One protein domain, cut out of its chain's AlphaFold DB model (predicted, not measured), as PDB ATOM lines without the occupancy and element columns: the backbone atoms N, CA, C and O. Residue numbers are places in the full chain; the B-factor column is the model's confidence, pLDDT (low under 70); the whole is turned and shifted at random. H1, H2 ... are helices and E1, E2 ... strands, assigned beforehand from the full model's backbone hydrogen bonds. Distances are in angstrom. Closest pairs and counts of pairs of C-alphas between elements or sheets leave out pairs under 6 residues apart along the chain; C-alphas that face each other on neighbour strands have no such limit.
ATOM      1  N   SER A  30      15.991  -3.221  21.511       92.00
ATOM      2  CA  SER A  30      15.165  -4.243  20.868       92.00
ATOM      3  C   SER A  30      15.199  -5.535  21.664       92.00
ATOM      4  O   SER A  30      16.193  -5.857  22.326       92.00
ATOM      5  N   SER A  31      14.095  -6.272  21.608       92.19
ATOM      6  CA  SER A  31      13.933  -7.578  22.230       92.19
ATOM      7  C   SER A  31      13.499  -8.599  21.196       92.19
ATOM      8  O   SER A  31      12.570  -8.359  20.424       92.19
ATOM      9  N   LYS A  32      14.125  -9.768  21.243       89.94
ATOM     10  CA  LYS A  32      13.789 -10.914  20.417       89.94
ATOM     11  C   LYS A  32      13.930 -12.185  21.240       89.94
ATOM     12  O   LYS A  32      14.920 -12.356  21.951       89.94
ATOM     13  N   GLU A  33      12.933 -13.063  21.163       86.62
ATOM     14  CA  GLU A  33      12.805 -14.202  22.082       86.62
ATOM     15  C   GLU A  33      12.904 -13.726  23.549       86.62
ATOM     16  O   GLU A  33      12.148 -12.861  23.981       86.62
ATOM     17  N   SER A  34      13.871 -14.255  24.305       89.00
ATOM     18  CA  SER A  34      14.218 -13.864  25.671       89.00
ATOM     19  C   SER A  34      15.502 -13.024  25.751       89.00
ATOM     20  O   SER A  34      16.147 -12.990  26.800       89.00
ATOM     21  N   THR A  35      15.937 -12.422  24.641       93.75
ATOM     22  CA  THR A  35      17.185 -11.652  24.553       93.75
ATOM     23  C   THR A  35      16.884 -10.230  24.114       93.75
ATOM     24  O   THR A  35      16.235 -10.000  23.100       93.75
ATOM     25  N   SER A  36      17.389  -9.257  24.860       96.06
ATOM     26  CA  SER A  36      17.245  -7.842  24.530       96.06
ATOM     27  C   SER A  36      18.580  -7.136  24.591       96.06
ATOM     28  O   SER A  36      19.372  -7.385  25.497       96.06
ATOM     29  N   ALA A  37      18.847  -6.245  23.648       96.56
ATOM     30  CA  ALA A  37      20.077  -5.472  23.625       96.56
ATOM     31  C   ALA A  37      19.854  -4.115  22.960       96.56
ATOM     32  O   ALA A  37      19.043  -3.990  22.044       96.56
ATOM     33  N   HIS A  38      20.577  -3.104  23.438       96.81
ATOM     34  CA  HIS A  38      20.607  -1.818  22.759       96.81
ATOM     35  C   HIS A  38      21.453  -1.894  21.486       96.81
ATOM     36  O   HIS A  38      22.475  -2.591  21.480       96.81
ATOM     37  N   GLU A  39      21.089  -1.117  20.469       94.25
ATOM     38  CA  GLU A  39      21.811  -1.042  19.192       94.25
ATOM     39  C   GLU A  39      23.311  -0.762  19.391       94.25
ATOM     40  O   GLU A  39      24.149  -1.584  19.015       94.25
ATOM     41  N   ASN A  40      23.685   0.319  20.088       95.12
ATOM     42  CA  ASN A  40      25.104   0.661  20.254       95.12
ATOM     43  C   ASN A  40      25.843  -0.319  21.176       95.12
ATOM     44  O   ASN A  40      27.054  -0.513  21.057       95.12
ATOM     45  N   CYS A  41      25.134  -1.008  22.075       97.12
ATOM     46  CA  CYS A  41      25.756  -2.079  22.854       97.12
ATOM     47  C   CYS A  41      26.168  -3.261  21.964       97.12
ATOM     48  O   CYS A  41      27.205  -3.867  22.234       97.12
ATOM     49  N   LEU A  42      25.392  -3.569  20.919       95.12
ATOM     50  CA  LEU A  42      25.719  -4.599  19.931       95.12
ATOM     51  C   LEU A  42      26.827  -4.135  18.982       95.12
ATOM     52  O   LEU A  42      27.827  -4.836  18.836       95.12
ATOM     53  N   LEU A  43      26.702  -2.933  18.406       93.50
ATOM     54  CA  LEU A  43      27.665  -2.393  17.437       93.50
ATOM     55  C   LEU A  43      29.099  -2.348  17.992       93.50
ATOM     56  O   LEU A  43      30.061  -2.673  17.292       93.50
ATOM     57  N   PHE A  44      29.263  -1.989  19.270       95.75
ATOM     58  CA  PHE A  44      30.584  -1.863  19.891       95.75
ATOM     59  C   PHE A  44      31.075  -3.122  20.620       95.75
ATOM     60  O   PHE A  44      32.255  -3.176  20.998       95.75
ATOM     61  N   ALA A  45      30.246  -4.161  20.753       95.69
ATOM     62  CA  ALA A  45      30.646  -5.448  21.321       95.69
ATOM     63  C   ALA A  45      31.802  -6.073  20.515       95.69
ATOM     64  O   ALA A  45      31.800  -6.092  19.289       95.69
ATOM     65  N   SER A  46      32.851  -6.534  21.199       91.62
ATOM     66  CA  SER A  46      34.107  -6.936  20.542       91.62
ATOM     67  C   SER A  46      34.120  -8.345  19.949       91.62
ATOM     68  O   SER A  46      35.097  -8.674  19.272       91.62
ATOM     69  N   GLY A  47      33.129  -9.180  20.263       84.81
ATOM     70  CA  GLY A  47      33.048 -10.575  19.821       84.81
ATOM     71  C   GLY A  47      31.788 -10.929  19.028       84.81
ATOM     72  O   GLY A  47      31.569 -12.109  18.800       84.81
ATOM     73  N   ILE A  48      30.997  -9.943  18.586       86.19
ATOM     74  CA  ILE A  48      29.853 -10.158  17.679       86.19
ATOM     75  C   ILE A  48      30.114  -9.432  16.361       86.19
ATOM     76  O   ILE A  48      30.736  -8.367  16.335       86.19
ATOM     77  N   TYR A  49      29.594  -9.995  15.275       78.31
ATOM     78  CA  TYR A  49      29.571  -9.395  13.949       78.31
ATOM     79  C   TYR A  49      28.139  -9.424  13.408       78.31
ATOM     80  O   TYR A  49      27.413 -10.390  13.642       78.31
ATOM     81  N   SER A  50      27.725  -8.376  12.697       69.75
ATOM     82  CA  SER A  50      26.448  -8.389  11.982       69.75
ATOM     83  C   SER A  50      26.552  -9.306  10.763       69.75
ATOM     84  O   SER A  50      27.601  -9.390  10.113       69.75
ATOM     85  N   LYS A  51      25.472 -10.026  10.452       65.88
ATOM     86  CA  LYS A  51      25.421 -10.877   9.257       65.88
ATOM     87  C   LYS A  51      25.034 -10.026   8.047       65.88
ATOM     88  O   LYS A  51      24.201  -9.132   8.146       65.88
ATOM     89  N   ASN A  52      25.621 -10.323   6.884       54.31
ATOM     90  CA  ASN A  52      25.394  -9.569   5.636       54.31
ATOM     91  C   ASN A  52      23.960  -9.698   5.081       54.31
ATOM     92  O   ASN A  52      23.606  -9.006   4.132       54.31
ATOM     93  N   SER A  53      23.144 -10.589   5.645       56.41
ATOM     94  CA  SER A  53      21.728 -10.740   5.334       56.41
ATOM     95  C   SER A  53      20.977 -10.764   6.663       56.41
ATOM     96  O   SER A  53      21.047 -11.781   7.357       56.41
ATOM     97  N   PRO A  54      20.309  -9.660   7.047       54.22
ATOM     98  CA  PRO A  54      19.395  -9.690   8.170       54.22
ATOM     99  C   PRO A  54      18.268 -10.642   7.796       54.22
ATOM    100  O   PRO A  54      17.537 -10.419   6.826       54.22
ATOM    101  N   THR A  55      18.138 -11.727   8.539       56.59
ATOM    102  CA  THR A  55      16.893 -12.479   8.529       56.59
ATOM    103  C   THR A  55      15.854 -11.674   9.306       56.59
ATOM    104  O   THR A  55      16.189 -10.821  10.130       56.59
ATOM    105  N   TYR A  56      14.569 -11.941   9.077       52.53
ATOM    106  CA  TYR A  56      13.459 -11.286   9.790       52.53
ATOM    107  C   TYR A  56      13.492 -11.517  11.326       52.53
ATOM    108  O   TYR A  56      12.630 -11.040  12.065       52.53
ATOM    109  N   ASP A  57      14.483 -12.273  11.808       59.94
ATOM    110  CA  ASP A  57      14.637 -12.766  13.167       59.94
ATOM    111  C   ASP A  57      15.796 -12.122  13.955       59.94
ATOM    112  O   ASP A  57      16.039 -12.505  15.096       59.94
ATOM    113  N   ASP A  58      16.485 -11.122  13.395       76.00
ATOM    114  CA  ASP A  58      17.711 -10.566  13.985       76.00
ATOM    115  C   ASP A  58      17.488  -9.326  14.883       76.00
ATOM    116  O   ASP A  58      16.637  -8.473  14.627       76.00
ATOM    117  N   LEU A  59      18.329  -9.170  15.915       83.06
ATOM    118  CA  LEU A  59      18.430  -7.959  16.741       83.06
ATOM    119  C   LEU A  59      19.290  -6.925  16.007       83.06
ATOM    120  O   LEU A  59      20.509  -6.954  16.131       83.06
ATOM    121  N   PHE A  60      18.682  -6.033  15.223       84.69
ATOM    122  CA  PHE A  60      19.412  -5.045  14.405       84.69
ATOM    123  C   PHE A  60      20.436  -5.684  13.440       84.69
ATOM    124  O   PHE A  60      21.528  -5.162  13.227       84.69
ATOM    125  N   GLY A  61      20.108  -6.853  12.874       83.94
ATOM    126  CA  GLY A  61      21.015  -7.600  11.987       83.94
ATOM    127  C   GLY A  61      22.075  -8.445  12.711       83.94
ATOM    128  O   GLY A  61      22.978  -8.985  12.065       83.94
ATOM    129  N   PHE A  62      21.974  -8.576  14.038       86.31
ATOM    130  CA  PHE A  62      22.748  -9.523  14.836       86.31
ATOM    131  C   PHE A  62      21.905 -10.750  15.188       86.31
ATOM    132  O   PHE A  62      20.811 -10.625  15.746       86.31
ATOM    133  N   ALA A  63      22.438 -11.940  14.912       88.06
ATOM    134  CA  ALA A  63      21.757 -13.178  15.264       88.06
ATOM    135  C   ALA A  63      21.710 -13.343  16.785       88.06
ATOM    136  O   ALA A  63      22.718 -13.171  17.475       88.06
ATOM    137  N   VAL A  64      20.545 -13.725  17.308       91.00
ATOM    138  CA  VAL A  64      20.303 -13.857  18.754       91.00
ATOM    139  C   VAL A  64      21.325 -14.781  19.433       91.00
ATOM    140  O   VAL A  64      21.776 -14.489  20.540       91.00
ATOM    141  N   GLU A  65      21.750 -15.860  18.771       91.00
ATOM    142  CA  GLU A  65      22.759 -16.773  19.326       91.00
ATOM    143  C   GLU A  65      24.147 -16.141  19.467       91.00
ATOM    144  O   GLU A  65      24.796 -16.338  20.500       91.00
ATOM    145  N   ASP A  66      24.563 -15.302  18.516       91.88
ATOM    146  CA  ASP A  66      25.841 -14.583  18.597       91.88
ATOM    147  C   ASP A  66      25.795 -13.563  19.759       91.88
ATOM    148  O   ASP A  66      26.762 -13.399  20.510       91.88
ATOM    149  N   VAL A  67      24.632 -12.936  19.991       94.06
ATOM    150  CA  VAL A  67      24.399 -12.057  21.153       94.06
ATOM    151  C   VAL A  67      24.485 -12.829  22.470       94.06
ATOM    152  O   VAL A  67      25.127 -12.364  23.417       94.06
ATOM    153  N   LYS A  68      23.878 -14.018  22.551       95.12
ATOM    154  CA  LYS A  68      23.958 -14.885  23.739       95.12
ATOM    155  C   LYS A  68      25.399 -15.347  23.991       95.12
ATOM    156  O   LYS A  68      25.830 -15.397  25.145       95.12
ATOM    157  N   GLU A  69      26.167 -15.689  22.958       95.62
ATOM    158  CA  GLU A  69      27.586 -16.051  23.097       95.62
ATOM    159  C   GLU A  69      28.417 -14.887  23.642       95.62
ATOM    160  O   GLU A  69      29.151 -15.043  24.625       95.62
ATOM    161  N   GLU A  70      28.232 -13.693  23.092       97.00
ATOM    162  CA  GLU A  70      28.922 -12.503  23.572       97.00
ATOM    163  C   GLU A  70      28.518 -12.119  24.990       97.00
ATOM    164  O   GLU A  70      29.372 -11.718  25.782       97.00
ATOM    165  N   GLN A  71      27.248 -12.288  25.361       97.31
ATOM    166  CA  GLN A  71      26.805 -12.117  26.740       97.31
ATOM    167  C   GLN A  71      27.573 -13.069  27.673       97.31
ATOM    168  O   GLN A  71      28.091 -12.643  28.711       97.31
ATOM    169  N   ARG A  72      27.698 -14.356  27.310       97.62
ATOM    170  CA  ARG A  72      28.474 -15.348  28.084       97.62
ATOM    171  C   ARG A  72      29.948 -14.952  28.180       97.62
ATOM    172  O   ARG A  72      30.531 -15.052  29.261       97.62
ATOM    173  N   ARG A  73      30.546 -14.453  27.092       97.62
ATOM    174  CA  ARG A  73      31.916 -13.913  27.089       97.62
ATOM    175  C   ARG A  73      32.038 -12.705  28.023       97.62
ATOM    176  O   ARG A  73      32.944 -12.662  28.855       97.62
ATOM    177  N   GLY A  74      31.109 -11.757  27.924       97.56
ATOM    178  CA  GLY A  74      31.052 -10.526  28.712       97.56
ATOM    179  C   GLY A  74      30.964 -10.777  30.214       97.56
ATOM    180  O   GLY A  74      31.633 -10.087  30.981       97.56
ATOM    181  N   LYS A  75      30.245 -11.820  30.652       97.12
ATOM    182  CA  LYS A  75      30.168 -12.226  32.073       97.12
ATOM    183  C   LYS A  75      31.531 -12.532  32.711       97.12
ATOM    184  O   LYS A  75      31.637 -12.510  33.933       97.12
ATOM    185  N   ARG A  76      32.573 -12.788  31.912       97.12
ATOM    186  CA  ARG A  76      33.954 -13.034  32.370       97.12
ATOM    187  C   ARG A  76      34.832 -11.777  32.354       97.12
ATOM    188  O   ARG A  76      35.996 -11.854  32.740       97.12
ATOM    189  N   LEU A  77      34.313 -10.646  31.878       97.62
ATOM    190  CA  LEU A  77      35.060  -9.406  31.684       97.62
ATOM    191  C   LEU A  77      34.587  -8.313  32.633       97.62
ATOM    192  O   LEU A  77      33.411  -7.950  32.648       97.62
ATOM    193  N   LEU A  78      35.541  -7.757  33.376       98.31
ATOM    194  CA  LEU A  78      35.322  -6.668  34.317       98.31
ATOM    195  C   LEU A  78      35.324  -5.317  33.593       98.31
ATOM    196  O   LEU A  78      36.283  -4.982  32.892       98.31
ATOM    197  N   CYS A  79      34.284  -4.516  33.806       98.62
ATOM    198  CA  CYS A  79      34.204  -3.151  33.306       98.62
ATOM    199  C   CYS A  79      35.250  -2.278  33.998       98.62
ATOM    200  O   CYS A  79      35.277  -2.161  35.226       98.62
ATOM    201  N   HIS A  80      36.102  -1.618  33.218       98.25
ATOM    202  CA  HIS A  80      37.157  -0.771  33.760       98.25
ATOM    203  C   HIS A  80      36.607   0.475  34.468       98.25
ATOM    204  O   HIS A  80      37.264   0.973  35.380       98.25
ATOM    205  N   HIS A  81      35.412   0.940  34.102       98.44
ATOM    206  CA  HIS A  81      34.756   2.088  34.726       98.44
ATOM    207  C   HIS A  81      33.978   1.684  35.991       98.44
ATOM    208  O   HIS A  81      34.392   2.023  37.095       98.44
ATOM    209  N   CYS A  82      32.906   0.893  35.854       98.25
ATOM    210  CA  CYS A  82      31.988   0.591  36.961       98.25
ATOM    211  C   CYS A  82      32.380  -0.628  37.816       98.25
ATOM    212  O   CYS A  82      31.708  -0.919  38.803       98.25
ATOM    213  N   LYS A  83      33.441  -1.360  37.441       98.06
ATOM    214  CA  LYS A  83      33.960  -2.546  38.152       98.06
ATOM    215  C   LYS A  83      32.962  -3.705  38.300       98.06
ATOM    216  O   LYS A  83      33.125  -4.539  39.185       98.06
ATOM    217  N   LYS A  84      31.958  -3.794  37.425       98.38
ATOM    218  CA  LYS A  84      31.029  -4.936  37.322       98.38
ATOM    219  C   LYS A  84      31.336  -5.792  36.093       98.38
ATOM    220  O   LYS A  84      31.957  -5.306  35.147       98.38
ATOM    221  N   ASN A  85      30.905  -7.051  36.099       98.25
ATOM    222  CA  ASN A  85      31.058  -7.947  34.949       98.25
ATOM    223  C   ASN A  85      30.083  -7.574  33.811       98.25
ATOM    224  O   ASN A  85      29.200  -6.739  33.989       98.25
ATOM    225  N   GLY A  86      30.249  -8.174  32.628       97.38
ATOM    226  CA  GLY A  86      29.408  -7.908  31.449       97.38
ATOM    227  C   GLY A  86      30.052  -6.972  30.422       97.38
ATOM    228  O   GLY A  86      29.409  -6.572  29.461       97.38
ATOM    229  N   ALA A  87      31.322  -6.610  30.605       97.56
ATOM    230  CA  ALA A  87      31.988  -5.592  29.804       97.56
ATOM    231  C   ALA A  87      32.414  -6.113  28.422       97.56
ATOM    232  O   ALA A  87      33.516  -6.647  28.269       97.56
ATOM    233  N   THR A  88      31.561  -5.976  27.407       98.00
ATOM    234  CA  THR A  88      31.798  -6.511  26.053       98.00
ATOM    235  C   THR A  88      32.495  -5.539  25.098       98.00
ATOM    236  O   THR A  88      33.102  -5.993  24.123       98.00
ATOM    237  N   ALA A  89      32.483  -4.234  25.388       97.69
ATOM    238  CA  ALA A  89      33.121  -3.195  24.582       97.69
ATOM    239  C   ALA A  89      34.601  -3.029  24.969       97.69
ATOM    240  O   ALA A  89      34.953  -2.348  25.934       97.69
ATOM    241  N   GLY A  90      35.482  -3.692  24.224       97.00
ATOM    242  CA  GLY A  90      36.930  -3.651  24.408       97.00
ATOM    243  C   GLY A  90      37.610  -2.515  23.646       97.00
ATOM    244  O   GLY A  90      37.144  -2.077  22.595       97.00
ATOM    245  N   CYS A  91      38.762  -2.076  24.151       96.88
ATOM    246  CA  CYS A  91      39.645  -1.181  23.408       96.88
ATOM    247  C   CYS A  91      40.202  -1.878  22.146       96.88
ATOM    248  O   CYS A  91      40.698  -3.001  22.223       96.88
ATOM    249  N   ASP A  92      40.183  -1.196  20.998       95.00
ATOM    250  CA  ASP A  92      40.611  -1.740  19.697       95.00
ATOM    251  C   ASP A  92      42.137  -1.923  19.585       95.00
ATOM    252  O   ASP A  92      42.647  -2.560  18.656       95.00
ATOM    253  N   LEU A  93      42.900  -1.415  20.558       93.62
ATOM    254  CA  LEU A  93      44.320  -1.706  20.637       93.62
ATOM    255  C   LEU A  93      44.566  -3.128  21.164       93.62
ATOM    256  O   LEU A  93      44.309  -3.406  22.332       93.62
ATOM    257  N   LYS A  94      45.185  -4.001  20.350       87.62
ATOM    258  CA  LYS A  94      45.389  -5.439  20.640       87.62
ATOM    259  C   LYS A  94      45.965  -5.761  22.022       87.62
ATOM    260  O   LYS A  94      45.564  -6.745  22.633       87.62
ATOM    261  N   ARG A  95      46.929  -4.971  22.501       91.19
ATOM    262  CA  ARG A  95      47.595  -5.194  23.801       91.19
ATOM    263  C   ARG A  95      46.827  -4.627  24.997       91.19
ATOM    264  O   ARG A  95      47.180  -4.914  26.138       91.19
ATOM    265  N   CYS A  96      45.806  -3.809  24.753       95.50
ATOM    266  CA  CYS A  96      44.987  -3.237  25.804       95.50
ATOM    267  C   CYS A  96      43.985  -4.282  26.304       95.50
ATOM    268  O   CYS A  96      43.226  -4.854  25.529       95.50
ATOM    269  N   LYS A  97      43.965  -4.512  27.618       95.19
ATOM    270  CA  LYS A  97      43.022  -5.439  28.264       95.19
ATOM    271  C   LYS A  97      41.786  -4.733  28.830       95.19
ATOM    272  O   LYS A  97      40.995  -5.357  29.532       95.19
ATOM    273  N   ARG A  98      41.638  -3.426  28.588       97.50
ATOM    274  CA  ARG A  98      40.497  -2.658  29.095       97.50
ATOM    275  C   ARG A  98      39.243  -3.011  28.309       97.50
ATOM    276  O   ARG A  98      39.238  -2.945  27.080       97.50
ATOM    277  N   SER A  99      38.203  -3.343  29.060       97.94
ATOM    278  CA  SER A  99      36.862  -3.605  28.565       97.94
ATOM    279  C   SER A  99      35.861  -2.793  29.370       97.94
ATOM    280  O   SER A  99      36.109  -2.477  30.537       97.94
ATOM    281  N   TYR A 100      34.739  -2.458  28.751       98.62
ATOM    282  CA  TYR A 100      33.688  -1.633  29.326       98.62
ATOM    283  C   TYR A 100      32.314  -2.183  28.932       98.62
ATOM    284  O   TYR A 100      32.174  -2.899  27.940       98.62
ATOM    285  N   HIS A 101      31.277  -1.820  29.681       98.62
ATOM    286  CA  HIS A 101      29.957  -1.678  29.063       98.62
ATOM    287  C   HIS A 101      30.017  -0.485  28.108       98.62
ATOM    288  O   HIS A 101      30.693   0.494  28.425       98.62
ATOM    289  N   PHE A 102      29.318  -0.524  26.974       98.44
ATOM    290  CA  PHE A 102      29.364   0.591  26.022       98.44
ATOM    291  C   PHE A 102      29.082   1.976  26.653       98.44
ATOM    292  O   PHE A 102      29.953   2.841  26.549       98.44
ATOM    293  N   PRO A 103      27.973   2.197  27.395       98.31
ATOM    294  CA  PRO A 103      27.724   3.499  28.025       98.31
ATOM    295  C   PRO A 103      28.815   3.896  29.030       98.31
ATOM    296  O   PRO A 103      29.248   5.043  29.064       98.31
ATOM    297  N   CYS A 104      29.349   2.931  29.784       98.62
ATOM    298  CA  CYS A 104      30.447   3.177  30.716       98.62
ATOM    299  C   CYS A 104      31.753   3.592  30.025       98.62
ATOM    300  O   CYS A 104      32.588   4.258  30.633       98.62
ATOM    301  N   ALA A 105      31.974   3.177  28.778       98.00
ATOM    302  CA  ALA A 105      33.126   3.625  28.012       98.00
ATOM    303  C   ALA A 105      33.003   5.113  27.653       98.00
ATOM    304  O   ALA A 105      33.982   5.848  27.768       98.00
ATOM    305  N   VAL A 106      31.798   5.555  27.279       97.12
ATOM    306  CA  VAL A 106      31.500   6.966  26.999       97.12
ATOM    307  C   VAL A 106      31.668   7.811  28.264       97.12
ATOM    308  O   VAL A 106      32.374   8.818  28.234       97.12
ATOM    309  N   GLU A 107      31.137   7.355  29.402       97.50
ATOM    310  CA  GLU A 107      31.347   7.991  30.717       97.50
ATOM    311  C   GLU A 107      32.842   8.081  31.084       97.50
ATOM    312  O   GLU A 107      33.309   9.090  31.618       97.50
ATOM    313  N   ALA A 108      33.625   7.053  30.738       96.69
ATOM    314  CA  ALA A 108      35.076   7.016  30.924       96.69
ATOM    315  C   ALA A 108      35.873   7.810  29.870       96.69
ATOM    316  O   ALA A 108      37.104   7.741  29.871       96.69
ATOM    317  N   ARG A 109      35.201   8.569  28.992       95.88
ATOM    318  CA  ARG A 109      35.812   9.384  27.925       95.88
ATOM    319  C   ARG A 109      36.635   8.564  26.928       95.88
ATOM    320  O   ARG A 109      37.665   9.023  26.436       95.88
ATOM    321  N   ALA A 110      36.196   7.342  26.638       96.00
ATOM    322  CA  ALA A 110      36.734   6.576  25.525       96.00
ATOM    323  C   ALA A 110      36.434   7.287  24.193       96.00
ATOM    324  O   ALA A 110      35.350   7.841  24.001       96.00
ATOM    325  N   THR A 111      37.376   7.236  23.255       96.44
ATOM    326  CA  THR A 111      37.161   7.704  21.885       96.44
ATOM    327  C   THR A 111      36.351   6.670  21.117       96.44
ATOM    328  O   THR A 111      36.765   5.513  20.985       96.44
ATOM    329  N   ILE A 112      35.227   7.115  20.567       94.19
ATOM    330  CA  ILE A 112      34.412   6.359  19.623       94.19
ATOM    331  C   ILE A 112      34.871   6.700  18.199       94.19
ATOM    332  O   ILE A 112      34.994   7.872  17.842       94.19
ATOM    333  N   ASP A 113      35.201   5.675  17.415       91.81
ATOM    334  CA  ASP A 113      35.601   5.780  16.007       91.81
ATOM    335  C   ASP A 113      34.649   4.932  15.164       91.81
ATOM    336  O   ASP A 113      34.705   3.699  15.180       91.81
ATOM    337  N   GLU A 114      33.750   5.612  14.463       88.31
ATOM    338  CA  GLU A 114      32.674   5.023  13.677       88.31
ATOM    339  C   GLU A 114      32.784   5.446  12.206       88.31
ATOM    340  O   GLU A 114      32.859   6.626  11.867       88.31
ATOM    341  N   ASP A 115      32.832   4.457  11.314       85.62
ATOM    342  CA  ASP A 115      32.775   4.629   9.860       85.62
ATOM    343  C   ASP A 115      31.594   3.800   9.355       85.62
ATOM    344  O   ASP A 115      31.732   2.614   9.037       85.62
ATOM    345  N   ILE A 116      30.417   4.435   9.341       79.56
ATOM    346  CA  ILE A 116      29.131   3.820   8.974       79.56
ATOM    347  C   ILE A 116      29.201   3.222   7.564       79.56
ATOM    348  O   ILE A 116      28.740   2.106   7.342       79.56
ATOM    349  N   ASN A 117      29.865   3.911   6.629       78.94
ATOM    350  CA  ASN A 117      30.011   3.452   5.244       78.94
ATOM    351  C   ASN A 117      30.776   2.127   5.141       78.94
ATOM    352  O   ASN A 117      30.561   1.356   4.209       78.94
ATOM    353  N   LYS A 118      31.678   1.866   6.093       78.81
ATOM    354  CA  LYS A 118      32.462   0.627   6.172       78.81
ATOM    355  C   LYS A 118      31.968  -0.331   7.255       78.81
ATOM    356  O   LYS A 118      32.637  -1.334   7.501       78.81
ATOM    357  N   GLY A 119      30.858  -0.016   7.929       76.88
ATOM    358  CA  GLY A 119      30.340  -0.789   9.061       76.88
ATOM    359  C   GLY A 119      31.353  -0.950  10.198       76.88
ATOM    360  O   GLY A 119      31.383  -1.983  10.864       76.88
ATOM    361  N   ARG A 120      32.249   0.025  10.389       83.31
ATOM    362  CA  ARG A 120      33.358  -0.091  11.341       83.31
ATOM    363  C   ARG A 120      33.047   0.695  12.602       83.31
ATOM    364  O   ARG A 120      33.076   1.918  12.579       83.31
ATOM    365  N   PHE A 121      32.871  -0.024  13.702       90.50
ATOM    366  CA  PHE A 121      32.604   0.538  15.023       90.50
ATOM    367  C   PHE A 121      33.750   0.172  15.959       90.50
ATOM    368  O   PHE A 121      34.000  -1.004  16.233       90.50
ATOM    369  N   LYS A 122      34.519   1.166  16.398       93.12
ATOM    370  CA  LYS A 122      35.724   0.976  17.209       93.12
ATOM    371  C   LYS A 122      35.705   1.851  18.443       93.12
ATOM    372  O   LYS A 122      35.215   2.974  18.435       93.12
ATOM    373  N   LEU A 123      36.293   1.316  19.505       95.56
ATOM    374  CA  LEU A 123      36.395   1.981  20.790       95.56
ATOM    375  C   LEU A 123      37.856   2.039  21.214       95.56
ATOM    376  O   LEU A 123      38.543   1.020  21.232       95.56
ATOM    377  N   PHE A 124      38.338   3.212  21.596       96.56
ATOM    378  CA  PHE A 124      39.671   3.392  22.156       96.56
ATOM    379  C   PHE A 124      39.540   3.961  23.561       96.56
ATOM    380  O   PHE A 124      38.891   4.979  23.755       96.56
ATOM    381  N   CYS A 125      40.146   3.316  24.558       96.31
ATOM    382  CA  CYS A 125      40.161   3.897  25.900       96.31
ATOM    383  C   CYS A 125      40.922   5.230  25.901       96.31
ATOM    384  O   CYS A 125      41.727   5.492  25.007       96.31
ATOM    385  N   GLU A 126      40.767   6.005  26.962       93.88
ATOM    386  CA  GLU A 126      41.338   7.340  27.131       93.88
ATOM    387  C   GLU A 126      42.876   7.403  26.986       93.88
ATOM    388  O   GLU A 126      43.428   8.442  26.648       93.88
ATOM    389  N   LEU A 127      43.585   6.280  27.178       93.81
ATOM    390  CA  LEU A 127      45.042   6.178  26.976       93.81
ATOM    391  C   LEU A 127      45.475   5.861  25.534       93.81
ATOM    392  O   LEU A 127      46.664   5.921  25.222       93.81
ATOM    393  N   HIS A 128      44.542   5.466  24.669       94.19
ATOM    394  CA  HIS A 128      44.815   5.016  23.303       94.19
ATOM    395  C   HIS A 128      44.019   5.804  22.263       94.19
ATOM    396  O   HIS A 128      43.825   5.306  21.155       94.19
ATOM    397  N   ASP A 129      43.579   7.020  22.599       89.81
ATOM    398  CA  ASP A 129      42.912   7.910  21.655       89.81
ATOM    399  C   ASP A 129      43.812   8.150  20.424       89.81
ATOM    400  O   ASP A 129      44.884   8.759  20.557       89.81
ATOM    401  N   PRO A 130      43.408   7.711  19.217       83.75
ATOM    402  CA  PRO A 130      44.203   7.884  18.005       83.75
ATOM    403  C   PRO A 130      44.485   9.353  17.669       83.75
ATOM    404  O   PRO A 130      45.486   9.644  17.013       83.75
ATOM    405  N   LYS A 131      43.628  10.282  18.117       79.88
ATOM    406  CA  LYS A 131      43.760  11.724  17.852       79.88
ATOM    407  C   LYS A 131      44.766  12.404  18.790       79.88
ATOM    408  O   LYS A 131      45.358  13.414  18.413       79.88
ATOM    409  N   SER A 132      45.033  11.812  19.955       71.38
ATOM    410  CA  SER A 132      45.974  12.324  20.966       71.38
ATOM    411  C   SER A 132      47.462  12.069  20.655       71.38
ATOM    412  O   SER A 132      48.338  12.598  21.332       71.38
ATOM    413  N   GLN A 133      47.789  11.291  19.615       59.53
ATOM    414  CA  GLN A 133      49.168  10.868  19.295       59.53
ATOM    415  C   GLN A 133      50.057  11.950  18.643       59.53
ATOM    416  O   GLN A 133      51.169  11.652  18.203       59.53
ATOM    417  N   LYS A 134      49.640  13.222  18.612       50.66
ATOM    418  CA  LYS A 134      50.559  14.338  18.340       50.66
ATOM    419  C   LYS A 134      51.221  14.720  19.667       50.66
ATOM    420  O   LYS A 134      50.527  15.217  20.540       50.66
ATOM    421  N   THR A 135      52.538  14.519  19.795       47.50
ATOM    422  CA  THR A 135      53.427  14.856  20.945       47.50
ATOM    423  C   THR A 135      53.819  13.732  21.919       47.50
ATOM    424  O   THR A 135      53.794  13.916  23.127       47.50
ATOM    425  N   ARG A 136      54.317  12.576  21.453       45.03
ATOM    426  CA  ARG A 136      55.289  11.813  22.273       45.03
ATOM    427  C   ARG A 136      56.448  11.323  21.415       45.03
ATOM    428  O   ARG A 136      56.261  10.474  20.547       45.03
ATOM    429  N   SER A 137      57.600  11.928  21.687       43.69
ATOM    430  CA  SER A 137      58.924  11.761  21.098       43.69
ATOM    431  C   SER A 137      59.274  10.310  20.775       43.69
ATOM    432  O   SER A 137      58.899   9.377  21.490       43.69
ATOM    433  N   ALA A 138      59.991  10.152  19.669       48.81
ATOM    434  CA  ALA A 138      60.496   8.896  19.156       48.81
ATOM    435  C   ALA A 138      61.570   8.314  20.085       48.81
ATOM    436  O   ALA A 138      62.737   8.618  19.928       48.81
ATOM    437  N   GLU A 139      61.187   7.448  21.019       46.12
ATOM    438  CA  GLU A 139      62.132   6.504  21.621       46.12
ATOM    439  C   GLU A 139      61.375   5.204  21.971       46.12
ATOM    440  O   GLU A 139      60.536   5.158  22.872       46.12
ATOM    441  N   GLY A 140      61.610   4.143  21.187       46.62
ATOM    442  CA  GLY A 140      61.416   2.755  21.630       46.62
ATOM    443  C   GLY A 140      60.062   2.042  21.448       46.62
ATOM    444  O   GLY A 140      59.801   1.098  22.195       46.62
ATOM    445  N   ARG A 141      59.179   2.386  20.492       46.69
ATOM    446  CA  ARG A 141      57.913   1.631  20.296       46.69
ATOM    447  C   ARG A 141      57.947   0.638  19.129       46.69
ATOM    448  O   ARG A 141      58.017   1.028  17.969       46.69
ATOM    449  N   ARG A 142      57.778  -0.653  19.454       52.78
ATOM    450  CA  ARG A 142      57.280  -1.679  18.517       52.78
ATOM    451  C   ARG A 142      55.934  -1.210  17.933       52.78
ATOM    452  O   ARG A 142      55.165  -0.594  18.678       52.78
ATOM    453  N   PRO A 143      55.636  -1.486  16.651       50.28
ATOM    454  CA  PRO A 143      54.444  -0.963  15.997       50.28
ATOM    455  C   PRO A 143      53.173  -1.380  16.741       50.28
ATOM    456  O   PRO A 143      52.995  -2.537  17.131       50.28
ATOM    457  N   ASP A 144      52.300  -0.402  16.959       59.91
ATOM    458  CA  ASP A 144      51.004  -0.566  17.602       59.91
ATOM    459  C   ASP A 144      50.083  -1.315  16.627       59.91
ATOM    460  O   ASP A 144      49.447  -0.730  15.751       59.91
ATOM    461  N   LEU A 145      50.089  -2.648  16.695       60.53
ATOM    462  CA  LEU A 145      49.264  -3.471  15.817       60.53
ATOM    463  C   LEU A 145      47.793  -3.288  16.227       60.53
ATOM    464  O   LEU A 145      47.342  -3.855  17.223       60.53
ATOM    465  N   LYS A 146      47.043  -2.488  15.461       59.84
ATOM    466  CA  LYS A 146      45.582  -2.358  15.593       59.84
ATOM    467  C   LYS A 146      44.912  -3.720  15.401       59.84
ATOM    468  O   LYS A 146      45.439  -4.577  14.676       59.84
ATOM    469  N   ARG A 147      43.774  -3.955  16.066       56.22
ATOM    470  CA  ARG A 147      42.935  -5.128  15.780       56.22
ATOM    471  C   ARG A 147      42.519  -5.051  14.297       56.22
ATOM    472  O   ARG A 147      42.265  -3.938  13.826       56.22
ATOM    473  N   PRO A 148      42.560  -6.163  13.532       55.16
ATOM    474  CA  PRO A 148      42.083  -6.147  12.151       55.16
ATOM    475  C   PRO A 148      40.683  -5.535  12.109       55.16
ATOM    476  O   PRO A 148      39.899  -5.722  13.044       55.16
ATOM    477  N   ASP A 149      40.423  -4.738  11.073       51.00
ATOM    478  CA  ASP A 149      39.141  -4.068  10.916       51.00
ATOM    479  C   ASP A 149      38.012  -5.106  11.000       51.00
ATOM    480  O   ASP A 149      38.133  -6.205  10.454       51.00
ATOM    481  N   ARG A 150      36.921  -4.762  11.699       54.03
ATOM    482  CA  ARG A 150      35.677  -5.552  11.744       54.03
ATOM    483  C   ARG A 150      34.969  -5.453  10.386       54.03
ATOM    484  O   ARG A 150      33.845  -4.982  10.301       54.03
ATOM    485  N   VAL A 151      35.675  -5.788   9.307       45.12
ATOM    486  CA  VAL A 151      35.149  -5.753   7.945       45.12
ATOM    487  C   VAL A 151      34.154  -6.895   7.836       45.12
ATOM    488  O   VAL A 151      34.544  -8.062   7.838       45.12
ATOM    489  N   SER A 152      32.873  -6.531   7.752       46.72
ATOM    490  CA  SER A 152      31.829  -7.333   7.111       46.72
ATOM    491  C   SER A 152      32.435  -7.967   5.853       46.72
ATOM    492  O   SER A 152      32.870  -7.276   4.931       46.72
ATOM    493  N   MET A 153      32.618  -9.286   5.871       33.81
ATOM    494  CA  MET A 153      33.402  -9.985   4.857       33.81
ATOM    495  C   MET A 153      32.632  -9.996   3.518       33.81
ATOM    496  O   MET A 153      31.752 -10.818   3.312       33.81
ATOM    497  N   HIS A 154      32.942  -8.994   2.686       43.22
ATOM    498  CA  HIS A 154      32.873  -8.823   1.221       43.22
ATOM    499  C   HIS A 154      31.606  -9.200   0.402       43.22
ATOM    500  O   HIS A 154      31.273 -10.359   0.192       43.22
ATOM    501  N   THR A 155      31.050  -8.132  -0.200       37.19
ATOM    502  CA  THR A 155      30.604  -7.941  -1.606       37.19
ATOM    503  C   THR A 155      29.396  -8.700  -2.165       37.19
ATOM    504  O   THR A 155      29.539  -9.728  -2.815       37.19
ATOM    505  N   HIS A 156      28.225  -8.073  -2.012       33.59
ATOM    506  CA  HIS A 156      27.231  -7.634  -3.022       33.59
ATOM    507  C   HIS A 156      26.009  -7.226  -2.168       33.59
ATOM    508  O   HIS A 156      25.487  -8.053  -1.443       33.59
ATOM    509  N   THR A 157      25.544  -5.987  -2.052       32.41
ATOM    510  CA  THR A 157      25.339  -4.930  -3.039       32.41
ATOM    511  C   THR A 157      25.229  -3.579  -2.325       32.41
ATOM    512  O   THR A 157      24.807  -3.483  -1.175       32.41
ATOM    513  N   HIS A 158      25.525  -2.520  -3.071       35.28
ATOM    514  CA  HIS A 158      25.337  -1.085  -2.808       35.28
ATOM    515  C   HIS A 158      23.927  -0.659  -2.308       35.28
ATOM    516  O   HIS A 158      23.633   0.524  -2.206       35.28
ATOM    517  N   THR A 159      23.030  -1.606  -2.028       35.12
ATOM    518  CA  THR A 159      21.633  -1.400  -1.631       35.12
ATOM    519  C   THR A 159      21.424  -1.472  -0.118       35.12
ATOM    520  O   THR A 159      20.498  -0.851   0.384       35.12
ATOM    521  N   HIS A 160      22.275  -2.187   0.626       38.91
ATOM    522  CA  HIS A 160      22.012  -2.491   2.042       38.91
ATOM    523  C   HIS A 160      22.692  -1.529   3.037       38.91
ATOM    524  O   HIS A 160      22.268  -1.389   4.181       38.91
ATOM    525  N   THR A 161      23.736  -0.819   2.601       41.91
ATOM    526  CA  THR A 161      24.257   0.360   3.314       41.91
ATOM    527  C   THR A 161      23.305   1.544   3.166       41.91
ATOM    528  O   THR A 161      23.136   2.303   4.114       41.91
ATOM    529  N   LEU A 162      22.629   1.655   2.014       42.81
ATOM    530  CA  LEU A 162      21.568   2.633   1.797       42.81
ATOM    531  C   LEU A 162      20.365   2.348   2.694       42.81
ATOM    532  O   LEU A 162      19.919   3.274   3.332       42.81
ATOM    533  N   THR A 163      19.914   1.104   2.892       48.91
ATOM    534  CA  THR A 163      18.787   0.837   3.813       48.91
ATOM    535  C   THR A 163      19.101   1.114   5.287       48.91
ATOM    536  O   THR A 163      18.213   1.570   5.999       48.91
ATOM    537  N   TYR A 164      20.334   0.888   5.759       45.66
ATOM    538  CA  TYR A 164      20.742   1.273   7.121       45.66
ATOM    539  C   TYR A 164      20.862   2.796   7.266       45.66
ATOM    540  O   TYR A 164      20.333   3.360   8.218       45.66
ATOM    541  N   ILE A 165      21.489   3.477   6.298       51.75
ATOM    542  CA  ILE A 165      21.578   4.946   6.269       51.75
ATOM    543  C   ILE A 165      20.187   5.570   6.100       51.75
ATOM    544  O   ILE A 165      19.883   6.536   6.780       51.75
ATOM    545  N   ASP A 166      19.316   5.007   5.270       47.56
ATOM    546  CA  ASP A 166      17.946   5.462   5.047       47.56
ATOM    547  C   ASP A 166      17.083   5.187   6.277       47.56
ATOM    548  O   ASP A 166      16.309   6.052   6.658       47.56
ATOM    549  N   PHE A 167      17.232   4.053   6.970       50.91
ATOM    550  CA  PHE A 167      16.551   3.807   8.247       50.91
ATOM    551  C   PHE A 167      17.046   4.762   9.342       50.91
ATOM    552  O   PHE A 167      16.237   5.358  10.047       50.91
ATOM    553  N   TYR A 168      18.358   4.991   9.444       47.50
ATOM    554  CA  TYR A 168      18.955   5.910  10.417       47.50
ATOM    555  C   TYR A 168      18.613   7.383  10.116       47.50
ATOM    556  O   TYR A 168      18.289   8.155  11.013       47.50
ATOM    557  N   LEU A 169      18.596   7.789   8.843       52.78
ATOM    558  CA  LEU A 169      18.185   9.129   8.417       52.78
ATOM    559  C   LEU A 169      16.670   9.318   8.498       52.78
ATOM    560  O   LEU A 169      16.229  10.399   8.869       52.78
ATOM    561  N   THR A 170      15.851   8.309   8.192       53.44
ATOM    562  CA  THR A 170      14.387   8.408   8.341       53.44
ATOM    563  C   THR A 170      13.973   8.439   9.804       53.44
ATOM    564  O   THR A 170      13.117   9.249  10.149       53.44
ATOM    565  N   THR A 171      14.608   7.656  10.678       52.28
ATOM    566  CA  THR A 171      14.403   7.746  12.133       52.28
ATOM    567  C   THR A 171      14.889   9.087  12.684       52.28
ATOM    568  O   THR A 171      14.134   9.752  13.390       52.28
ATOM    569  N   LEU A 172      16.068   9.573  12.284       49.78
ATOM    570  CA  LEU A 172      16.552  10.901  12.675       49.78
ATOM    571  C   LEU A 172      15.635  12.028  12.161       49.78
ATOM    572  O   LEU A 172      15.303  12.947  12.905       49.78
ATOM    573  N   LEU A 173      15.158  11.955  10.915       50.84
ATOM    574  CA  LEU A 173      14.197  12.911  10.351       50.84
ATOM    575  C   LEU A 173      12.819  12.817  11.016       50.84
ATOM    576  O   LEU A 173      12.151  13.841  11.153       50.84
ATOM    577  N   PHE A 174      12.384  11.629  11.436       50.91
ATOM    578  CA  PHE A 174      11.154  11.428  12.203       50.91
ATOM    579  C   PHE A 174      11.267  12.081  13.585       50.91
ATOM    580  O   PHE A 174      10.397  12.865  13.962       50.91
ATOM    581  N   ILE A 175      12.383  11.866  14.285       52.22
ATOM    582  CA  ILE A 175      12.685  12.502  15.576       52.22
ATOM    583  C   ILE A 175      12.748  14.033  15.425       52.22
ATOM    584  O   ILE A 175      12.088  14.755  16.172       52.22
ATOM    585  N   LEU A 176      13.441  14.552  14.405       48.88
ATOM    586  CA  LEU A 176      13.542  15.997  14.142       48.88
ATOM    587  C   LEU A 176      12.201  16.638  13.729       48.88
ATOM    588  O   LEU A 176      11.935  17.792  14.076       48.88
ATOM    589  N   LYS A 177      11.332  15.915  13.008       49.56
ATOM    590  CA  LYS A 177       9.974  16.380  12.666       49.56
ATOM    591  C   LYS A 177       9.045  16.369  13.881       49.56
ATOM    592  O   LYS A 177       8.312  17.337  14.077       49.56
ATOM    593  N   HIS A 178       9.116  15.349  14.736       47.59
ATOM    594  CA  HIS A 178       8.323  15.304  15.965       47.59
ATOM    595  C   HIS A 178       8.770  16.357  16.992       47.59
ATOM    596  O   HIS A 178       7.917  17.003  17.597       47.59
ATOM    597  N   HIS A 179      10.067  16.662  17.092       45.94
ATOM    598  CA  HIS A 179      10.565  17.727  17.975       45.94
ATOM    599  C   HIS A 179      10.116  19.141  17.543       45.94
ATOM    600  O   HIS A 179       9.941  20.027  18.376       45.94
ATOM    601  N   ARG A 180       9.852  19.364  16.246       44.72
ATOM    602  CA  ARG A 180       9.253  20.617  15.734       44.72
ATOM    603  C   ARG A 180       7.756  20.761  16.016       44.72
ATOM    604  O   ARG A 180       7.225  21.856  15.853       44.72
ATOM    605  N   THR A 181       7.092  19.688  16.435       46.72
ATOM    606  CA  THR A 181       5.652  19.691  16.743       46.72
ATOM    607  C   THR A 181       5.384  19.944  18.234       46.72
ATOM    608  O   THR A 181       4.262  20.255  18.601       46.72
TER     609      THR A 181
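What this domain is: This is residues 30 to 181 of the 184 residues of the protein "PHD-type domain-containing protein" of Sinocyclocheilus rhinocerous (UniProt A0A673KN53). Picture a small body with the short helix H1 in its middle: the hairpin E3 and E4 packs on one end of H1 through E4, the smaller hairpin E1 and E2 lies at its other end with H2 beside E2, and H3 meets H1 with its first residue, Phe 102, near Cys 41 and runs away from it about perpendicular. From this body a loop, residues 133 to 143, sticks out, and so do residues 166 to 181, of which 166 to 179 belong to H5. The printed part has 152 residues, with five named helices and four named strands in the order E1 E2 H1 H2 H3 E3 E4 H4 H5; the class is mixed, with under half of the residues in named elements. Both two-stranded sheets are antiparallel, and the whole is compact, with a radius of gyration of the C-alphas of 17.3 A and spans of 52 by 39 by 32 A.

Where its parts are: Find C-alpha 111 at (37.161, 7.704, 21.885); from there E3, residues 111 to 115, runs 13.2 A, and E4, residues 120 to 124, returns over 13.0 A. Look next at E1, residues 30 to 32, E2, 35 to 38, H1, 39 to 44, H2, 64 to 74 and 15.0 A long, H3, 102 to 107, and H4, 130 to 133. H5, residues 160 to 179, runs 28.2 A to C-alpha 179 at (10.565, 17.727, 17.975).

How they stand to each other: In the hairpin E3 and E4, N 113 and O 122 are 2.9 A apart, within hydrogen-bond range. The closest C-alphas of H1 and E4, Phe 44 and Phe 121, are 5.8 A apart. H1 and H3 touch, about perpendicular at 82 degrees, with C-alphas 41 and 102 closest at 5.5 A. In the hairpin E1 and E2, N 32 and O 35 are 2.8 A apart. The closest C-alphas of E2 and H2, Thr 35 and Val 64, are 6.9 A apart, and those of E4 and H4, Phe 124 and Pro 130, 7.6 A. H4 and H5 are apart. Every O i to N i+4 pair is within hydrogen-bond range in H1, H2, H3 and H5; H4 is too short for such a pair.

The domain as a whole: The two C-alphas farthest apart, Gly 140 and Thr 181, are 58.5 A apart. The printed part has no cut; the links H1 to H2, H2 to H3 and H4 to H5 are long. Confidence is low, with pLDDT under 70, at residues 50 to 57 and 133 to 181.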